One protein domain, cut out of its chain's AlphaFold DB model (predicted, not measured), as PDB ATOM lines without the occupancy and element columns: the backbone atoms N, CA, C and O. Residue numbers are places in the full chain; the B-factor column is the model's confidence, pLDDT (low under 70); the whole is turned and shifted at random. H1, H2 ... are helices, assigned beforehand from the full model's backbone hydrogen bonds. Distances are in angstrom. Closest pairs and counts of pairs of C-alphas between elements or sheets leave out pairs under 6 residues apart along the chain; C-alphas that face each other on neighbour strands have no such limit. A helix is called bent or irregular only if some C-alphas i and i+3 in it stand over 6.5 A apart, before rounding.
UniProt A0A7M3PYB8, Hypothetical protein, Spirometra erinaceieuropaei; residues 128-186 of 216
ATOM      1  N   THR A 128      -9.245 -23.381   5.243       74.31
ATOM      2  CA  THR A 128      -8.384 -22.185   5.192       74.31
ATOM      3  C   THR A 128      -9.093 -20.970   5.793       74.31
ATOM      4  O   THR A 128      -8.491 -20.160   6.508       74.31
ATOM      5  N   THR A 129     -10.404 -20.857   5.565       73.44
ATOM      6  CA  THR A 129     -11.213 -19.750   6.093       73.44
ATOM      7  C   THR A 129     -11.388 -19.864   7.606       73.44
ATOM      8  O   THR A 129     -11.234 -18.873   8.327       73.44
ATOM      9  N   VAL A 130     -11.656 -21.070   8.116       75.50
ATOM     10  CA  VAL A 130     -11.794 -21.313   9.562       75.50
ATOM     11  C   VAL A 130     -10.483 -21.015  10.288       75.50
ATOM     12  O   VAL A 130     -10.496 -20.375  11.347       75.50
ATOM     13  N   PHE A 131      -9.346 -21.393   9.699       80.00
ATOM     14  CA  PHE A 131      -8.031 -21.079  10.248       80.00
ATOM     15  C   PHE A 131      -7.799 -19.564  10.342       80.00
ATOM     16  O   PHE A 131      -7.438 -19.060  11.410       80.00
ATOM     17  N   ALA A 132      -8.087 -18.811   9.275       77.69
ATOM     18  CA  ALA A 132      -7.936 -17.355   9.267       77.69
ATOM     19  C   ALA A 132      -8.793 -16.667  10.345       77.69
ATOM     20  O   ALA A 132      -8.313 -15.774  11.049       77.69
ATOM     21  N   VAL A 133     -10.039 -17.115  10.530       78.56
ATOM     22  CA  VAL A 133     -10.942 -16.580  11.563       78.56
ATOM     23  C   VAL A 133     -10.422 -16.883  12.970       78.56
ATOM     24  O   VAL A 133     -10.391 -15.983  13.811       78.56
ATOM     25  N   ARG A 134      -9.949 -18.108  13.239       81.00
ATOM     26  CA  ARG A 134      -9.373 -18.468  14.550       81.00
ATOM     27  C   ARG A 134      -8.120 -17.645  14.867       81.00
ATOM     28  O   ARG A 134      -7.971 -17.178  15.997       81.00
ATOM     29  N   VAL A 135      -7.260 -17.404  13.876       82.00
ATOM     30  CA  VAL A 135      -6.072 -16.545  14.028       82.00
ATOM     31  C   VAL A 135      -6.474 -15.104  14.352       82.00
ATOM     32  O   VAL A 135      -5.937 -14.513  15.292       82.00
ATOM     33  N   LEU A 136      -7.463 -14.549  13.644       83.12
ATOM     34  CA  LEU A 136      -8.012 -13.219  13.930       83.12
ATOM     35  C   LEU A 136      -8.588 -13.122  15.351       83.12
ATOM     36  O   LEU A 136      -8.318 -12.144  16.052       83.12
ATOM     37  N   GLN A 137      -9.318 -14.143  15.805       82.56
ATOM     38  CA  GLN A 137      -9.911 -14.187  17.144       82.56
ATOM     39  C   GLN A 137      -8.839 -14.220  18.247       82.56
ATOM     40  O   GLN A 137      -8.921 -13.471  19.224       82.56
ATOM     41  N   LEU A 138      -7.800 -15.047  18.087       80.50
ATOM     42  CA  LEU A 138      -6.686 -15.137  19.038       80.50
ATOM     43  C   LEU A 138      -5.893 -13.830  19.112       80.50
ATOM     44  O   LEU A 138      -5.550 -13.377  20.208       80.50
ATOM     45  N   LEU A 139      -5.642 -13.196  17.962       81.88
ATOM     46  CA  LEU A 139      -5.000 -11.884  17.904       81.88
ATOM     47  C   LEU A 139      -5.837 -10.830  18.630       81.88
ATOM     48  O   LEU A 139      -5.291 -10.062  19.422       81.88
ATOM     49  N   HIS A 140      -7.152 -10.821  18.414       80.62
ATOM     50  CA  HIS A 140      -8.056  -9.889  19.078       80.62
ATOM     51  C   HIS A 140      -8.036 -10.065  20.603       80.62
ATOM     52  O   HIS A 140      -7.822  -9.094  21.326       80.62
ATOM     53  N   ASN A 141      -8.143 -11.302  21.099       78.50
ATOM     54  CA  ASN A 141      -8.111 -11.592  22.536       78.50
ATOM     55  C   ASN A 141      -6.786 -11.169  23.185       78.50
ATOM     56  O   ASN A 141      -6.774 -10.569  24.262       78.50
ATOM     57  N   LYS A 142      -5.659 -11.424  22.511       81.25
ATOM     58  CA  LYS A 142      -4.330 -11.071  23.023       81.25
ATOM     59  C   LYS A 142      -4.099  -9.559  23.040       81.25
ATOM     60  O   LYS A 142      -3.532  -9.040  24.004       81.25
ATOM     61  N   LEU A 143      -4.566  -8.847  22.012       78.38
ATOM     62  CA  LEU A 143      -4.477  -7.386  21.926       78.38
ATOM     63  C   LEU A 143      -5.403  -6.699  22.941       78.38
ATOM     64  O   LEU A 143      -4.970  -5.772  23.624       78.38
ATOM     65  N   CYS A 144      -6.637  -7.183  23.112       80.06
ATOM     66  CA  CYS A 144      -7.566  -6.660  24.116       80.06
ATOM     67  C   CYS A 144      -7.051  -6.862  25.546       80.06
ATOM     68  O   CYS A 144      -7.162  -5.950  26.357       80.06
ATOM     69  N   GLY A 145      -6.439  -8.007  25.863       78.19
ATOM     70  CA  GLY A 145      -5.927  -8.261  27.213       78.19
ATOM     71  C   GLY A 145      -4.712  -7.409  27.595       78.19
ATOM     72  O   GLY A 145      -4.551  -7.060  28.760       78.19
ATOM     73  N   THR A 146      -3.859  -7.059  26.629       72.69
ATOM     74  CA  THR A 146      -2.570  -6.396  26.909       72.69
ATOM     75  C   THR A 146      -2.596  -4.878  26.776       72.69
ATOM     76  O   THR A 146      -1.777  -4.210  27.403       72.69
ATOM     77  N   LEU A 147      -3.501  -4.314  25.971       66.50
ATOM     78  CA  LEU A 147      -3.430  -2.896  25.604       66.50
ATOM     79  C   LEU A 147      -4.541  -2.022  26.201       66.50
ATOM     80  O   LEU A 147      -4.425  -0.796  26.171       66.50
ATOM     81  N   TYR A 148      -5.602  -2.614  26.752       69.19
ATOM     82  CA  TYR A 148      -6.789  -1.852  27.157       69.19
ATOM     83  C   TYR A 148      -6.693  -1.178  28.533       69.19
ATOM     84  O   TYR A 148      -7.484  -0.277  28.805       69.19
ATOM     85  N   SER A 149      -5.739  -1.552  29.392       76.25
ATOM     86  CA  SER A 149      -5.677  -1.028  30.764       76.25
ATOM     87  C   SER A 149      -4.949   0.313  30.916       76.25
ATOM     88  O   SER A 149      -5.317   1.083  31.797       76.25
ATOM     89  N   ASP A 150      -3.955   0.630  30.074       79.44
ATOM     90  CA  ASP A 150      -2.961   1.666  30.429       79.44
ATOM     91  C   ASP A 150      -2.698   2.750  29.369       79.44
ATOM     92  O   ASP A 150      -1.937   3.690  29.618       79.44
ATOM     93  N   LEU A 151      -3.313   2.672  28.184       77.50
ATOM     94  CA  LEU A 151      -3.030   3.598  27.081       77.50
ATOM     95  C   LEU A 151      -4.228   4.490  26.725       77.50
ATOM     96  O   LEU A 151      -5.361   4.016  26.628       77.50
ATOM     97  N   PRO A 152      -3.999   5.792  26.456       82.06
ATOM     98  CA  PRO A 152      -5.053   6.672  25.980       82.06
ATOM     99  C   PRO A 152      -5.573   6.183  24.612       82.06
ATOM    100  O   PRO A 152      -4.770   5.761  23.771       82.06
ATOM    101  N   PRO A 153      -6.886   6.306  24.330       75.38
ATOM    102  CA  PRO A 153      -7.506   5.785  23.103       75.38
ATOM    103  C   PRO A 153      -6.825   6.232  21.799       75.38
ATOM    104  O   PRO A 153      -6.831   5.508  20.806       75.38
ATOM    105  N   SER A 154      -6.194   7.411  21.799       78.06
ATOM    106  CA  SER A 154      -5.467   7.956  20.649       78.06
ATOM    107  C   SER A 154      -4.167   7.212  20.317       78.06
ATOM    108  O   SER A 154      -3.798   7.137  19.147       78.06
ATOM    109  N   ALA A 155      -3.477   6.647  21.311       81.50
ATOM    110  CA  ALA A 155      -2.257   5.861  21.106       81.50
ATOM    111  C   ALA A 155      -2.567   4.405  20.723       81.50
ATOM    112  O   ALA A 155      -1.764   3.750  20.055       81.50
ATOM    113  N   HIS A 156      -3.752   3.927  21.104       77.88
ATOM    114  CA  HIS A 156      -4.175   2.542  20.947       77.88
ATOM    115  C   HIS A 156      -4.215   2.117  19.472       77.88
ATOM    116  O   HIS A 156      -3.638   1.101  19.093       77.88
ATOM    117  N   LYS A 157      -4.805   2.951  18.606       77.12
ATOM    118  CA  LYS A 157      -4.959   2.641  17.177       77.12
ATOM    119  C   LYS A 157      -3.615   2.475  16.460       77.12
ATOM    120  O   LYS A 157      -3.446   1.568  15.645       77.12
ATOM    121  N   THR A 158      -2.657   3.349  16.755       80.69
ATOM    122  CA  THR A 158      -1.341   3.345  16.105       80.69
ATOM    123  C   THR A 158      -0.517   2.143  16.548       80.69
ATOM    124  O   THR A 158       0.094   1.480  15.711       80.69
ATOM    125  N   LEU A 159      -0.548   1.836  17.848       81.75
ATOM    126  CA  LEU A 159       0.171   0.704  18.419       81.75
ATOM    127  C   LEU A 159      -0.412  -0.633  17.942       81.75
ATOM    128  O   LEU A 159       0.346  -1.493  17.506       81.75
ATOM    129  N   VAL A 160      -1.745  -0.771  17.930       80.31
ATOM    130  CA  VAL A 160      -2.436  -1.968  17.418       80.31
ATOM    131  C   VAL A 160      -2.097  -2.194  15.955       80.31
ATOM    132  O   VAL A 160      -1.693  -3.293  15.596       80.31
ATOM    133  N   ARG A 161      -2.160  -1.160  15.105       79.56
ATOM    134  CA  ARG A 161      -1.764  -1.300  13.694       79.56
ATOM    135  C   ARG A 161      -0.311  -1.738  13.537       79.56
ATOM    136  O   ARG A 161      -0.013  -2.541  12.658       79.56
ATOM    137  N   GLN A 162       0.596  -1.198  14.350       84.06
ATOM    138  CA  GLN A 162       2.015  -1.530  14.264       84.06
ATOM    139  C   GLN A 162       2.294  -2.965  14.728       84.06
ATOM    140  O   GLN A 162       3.025  -3.684  14.050       84.06
ATOM    141  N   GLN A 163       1.676  -3.399  15.828       82.75
ATOM    142  CA  GLN A 163       1.799  -4.770  16.323       82.75
ATOM    143  C   GLN A 163       1.137  -5.780  15.388       82.75
ATOM    144  O   GLN A 163       1.750  -6.796  15.075       82.75
ATOM    145  N   LEU A 164      -0.061  -5.481  14.879       82.19
ATOM    146  CA  LEU A 164      -0.769  -6.349  13.939       82.19
ATOM    147  C   LEU A 164       0.050  -6.559  12.661       82.19
ATOM    148  O   LEU A 164       0.183  -7.684  12.199       82.19
ATOM    149  N   ARG A 165       0.673  -5.499  12.126       82.94
ATOM    150  CA  ARG A 165       1.592  -5.622  10.981       82.94
ATOM    151  C   ARG A 165       2.785  -6.523  11.281       82.94
ATOM    152  O   ARG A 165       3.157  -7.311  10.421       82.94
ATOM    153  N   GLY A 166       3.369  -6.409  12.474       85.00
ATOM    154  CA  GLY A 166       4.466  -7.278  12.900       85.00
ATOM    155  C   GLY A 166       4.045  -8.745  12.953       85.00
ATOM    156  O   GLY A 166       4.686  -9.582  12.332       85.00
ATOM    157  N   LEU A 167       2.921  -9.032  13.613       80.62
ATOM    158  CA  LEU A 167       2.414 -10.395  13.790       80.62
ATOM    159  C   LEU A 167       1.970 -11.034  12.473       80.62
ATOM    160  O   LEU A 167       2.277 -12.197  12.234       80.62
ATOM    161  N   ILE A 168       1.293 -10.282  11.601       80.12
ATOM    162  CA  ILE A 168       0.917 -10.763  10.265       80.12
ATOM    163  C   ILE A 168       2.178 -11.075   9.456       80.12
ATOM    164  O   ILE A 168       2.271 -12.148   8.871       80.12
ATOM    165  N   SER A 169       3.173 -10.183   9.470       83.00
ATOM    166  CA  SER A 169       4.430 -10.401   8.746       83.00
ATOM    167  C   SER A 169       5.193 -11.626   9.255       83.00
ATOM    168  O   SER A 169       5.726 -12.379   8.447       83.00
ATOM    169  N   GLU A 170       5.254 -11.829  10.571       84.62
ATOM    170  CA  GLU A 170       5.931 -12.978  11.181       84.62
ATOM    171  C   GLU A 170       5.187 -14.288  10.888       84.62
ATOM    172  O   GLU A 170       5.813 -15.295  10.567       84.62
ATOM    173  N   SER A 171       3.851 -14.261  10.911       76.56
ATOM    174  CA  SER A 171       3.016 -15.431  10.611       76.56
ATOM    175  C   SER A 171       3.130 -15.857   9.146       76.56
ATOM    176  O   SER A 171       3.233 -17.047   8.864       76.56
ATOM    177  N   ILE A 172       3.161 -14.897   8.215       77.88
ATOM    178  CA  ILE A 172       3.337 -15.169   6.779       77.88
ATOM    179  C   ILE A 172       4.712 -15.793   6.513       77.88
ATOM    180  O   ILE A 172       4.786 -16.811   5.825       77.88
ATOM    181  N   GLN A 173       5.770 -15.240   7.119       84.38
ATOM    182  CA  GLN A 173       7.125 -15.790   7.014       84.38
ATOM    183  C   GLN A 173       7.223 -17.194   7.614       84.38
ATOM    184  O   GLN A 173       7.848 -18.078   7.031       84.38
ATOM    185  N   ALA A 174       6.588 -17.429   8.764       76.25
ATOM    186  CA  ALA A 174       6.566 -18.745   9.396       76.25
ATOM    187  C   ALA A 174       5.820 -19.792   8.550       76.25
ATOM    188  O   ALA A 174       6.206 -20.959   8.551       76.25
ATOM    189  N   ALA A 175       4.785 -19.377   7.815       77.50
ATOM    190  CA  ALA A 175       4.013 -20.241   6.924       77.50
ATOM    191  C   ALA A 175       4.668 -20.457   5.545       77.50
ATOM    192  O   ALA A 175       4.165 -21.258   4.760       77.50
ATOM    193  N   GLY A 176       5.761 -19.752   5.224       84.81
ATOM    194  CA  GLY A 176       6.388 -19.806   3.899       84.81
ATOM    195  C   GLY A 176       5.482 -19.282   2.778       84.81
ATOM    196  O   GLY A 176       5.626 -19.691   1.629       84.81
ATOM    197  N   MET A 177       4.532 -18.396   3.101       78.81
ATOM    198  CA  MET A 177       3.574 -17.811   2.147       78.81
ATOM    199  C   MET A 177       4.082 -16.499   1.527       78.81
ATOM    200  O   MET A 177       3.290 -15.685   1.044       78.81
ATOM    201  N   ASP A 178       5.398 -16.285   1.536       79.06
ATOM    202  CA  ASP A 178       6.045 -15.050   1.080       79.06
ATOM    203  C   ASP A 178       5.663 -14.717  -0.376       79.06
ATOM    204  O   ASP A 178       5.338 -13.573  -0.698       79.06
ATOM    205  N   ASP A 179       5.580 -15.743  -1.231       71.50
ATOM    206  CA  ASP A 179       5.253 -15.614  -2.657       71.50
ATOM    207  C   ASP A 179       3.799 -15.173  -2.910       71.50
ATOM    208  O   ASP A 179       3.519 -14.417  -3.846       71.50
ATOM    209  N   VAL A 180       2.856 -15.612  -2.066       66.50
ATOM    210  CA  VAL A 180       1.433 -15.232  -2.170       66.50
ATOM    211  C   VAL A 180       1.262 -13.761  -1.808       66.50
ATOM    212  O   VAL A 180       0.486 -13.044  -2.441       66.50
ATOM    213  N   PHE A 181       2.030 -13.289  -0.827       63.09
ATOM    214  CA  PHE A 181       1.972 -11.907  -0.371       63.09
ATOM    215  C   PHE A 181       2.680 -10.940  -1.327       63.09
ATOM    216  O   PHE A 181       2.162  -9.858  -1.600       63.09
ATOM    217  N   ASP A 182       3.812 -11.342  -1.909       67.50
ATOM    218  CA  ASP A 182       4.483 -10.571  -2.962       67.50
ATOM    219  C   ASP A 182       3.656 -10.512  -4.260       67.50
ATOM    220  O   ASP A 182       3.707  -9.513  -4.989       67.50
ATOM    221  N   SER A 183       2.856 -11.551  -4.543       54.03
ATOM    222  CA  SER A 183       1.896 -11.564  -5.655       54.03
ATOM    223  C   SER A 183       0.651 -10.720  -5.362       54.03
ATOM    224  O   SER A 183       0.150 -10.038  -6.262       54.03
ATOM    225  N   ALA A 184       0.200 -10.668  -4.104       58.28
ATOM    226  CA  ALA A 184      -0.780  -9.705  -3.602       58.28
ATOM    227  C   ALA A 184      -0.143  -8.307  -3.466       58.28
ATOM    228  O   ALA A 184      -0.087  -7.706  -2.393       58.28
ATOM    229  N   LYS A 185       0.379  -7.779  -4.579       48.75
ATOM    230  CA  LYS A 185       0.991  -6.452  -4.669       48.75
ATOM    231  C   LYS A 185       0.073  -5.395  -4.073       48.75
ATOM    232  O   LYS A 185      -0.878  -4.971  -4.718       48.75
ATOM    233  N   SER A 186       0.458  -4.941  -2.880       47.81
ATOM    234  CA  SER A 186      -0.021  -3.759  -2.167       47.81
ATOM    235  C   SER A 186      -1.540  -3.570  -2.239       47.81
ATOM    236  O   SER A 186      -1.994  -2.932  -3.196       47.81
TER     237      SER A 186
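AT A GLANCE: This is residues 128 to 186 of the 216 residues of the protein "Hypothetical protein" of Spirometra erinaceieuropaei (UniProt A0A7M3PYB8). Two long helices, H2 and H1, make an open V, joined by a tight link at its closed end, and a short third helix, H3, is turned crosswise at the far end of H2. The first residues of H1, 128 to 134, stick out at the open end of the V. The printed part has 59 residues with three named helices, in the order H1, H2, H3, and no named strand; its class is all helix. It is loose, with a radius of gyration of the C-alphas of 13.5 A, and elongated, spanning 38 by 24 by 16 A.

HOW THE PARTS SIT: The longest helix is H2, residues 153 to 174. H1, residues 128 to 147, is close to H2 but not clearly touching; their closest C-alphas, those of Leu 147 and His 156, are 7.2 A apart. H1 and H2 run opposite ways at a steep tilt of 41 degrees, with their centres 12.0 A apart. H3, residues 178 to 183, is also close to H2 but not clearly touching; the closest C-alphas, those of Ile 172 and Asp 178, are 6.3 A apart. H2 and H3 are about perpendicular, but only just, at 71 degrees. H1 and H3 are apart. In H1 and H3 every O i to N i+4 pair is within hydrogen-bond range; in H2, 16 of 18 are.

IN THESE COORDINATES: H2 measures 31.4 A from C-alpha 153 at (-7.506, 5.785, 23.103) to C-alpha 174 at (6.566, -18.745, 9.396). It is neither bent nor irregular, but only just: C-alphas 154 and 157 are 6.4 A apart. H1 measures 28.5 A and begins with C-alpha 128 at (-8.384, -22.185, 5.192). H3 measures 8.6 A and ends with C-alpha 183 at (1.896, -11.564, -5.655).

THE WHOLE: The two C-alphas farthest apart, those of Asp 150 and Ser 183, are 38.7 A apart. The printed part has no cut, and both links, H1 to H2 and H2 to H3, are tight. The mean pLDDT of the printed part is 76.6; residues 147 to 148 and 180 to 186 are under 70.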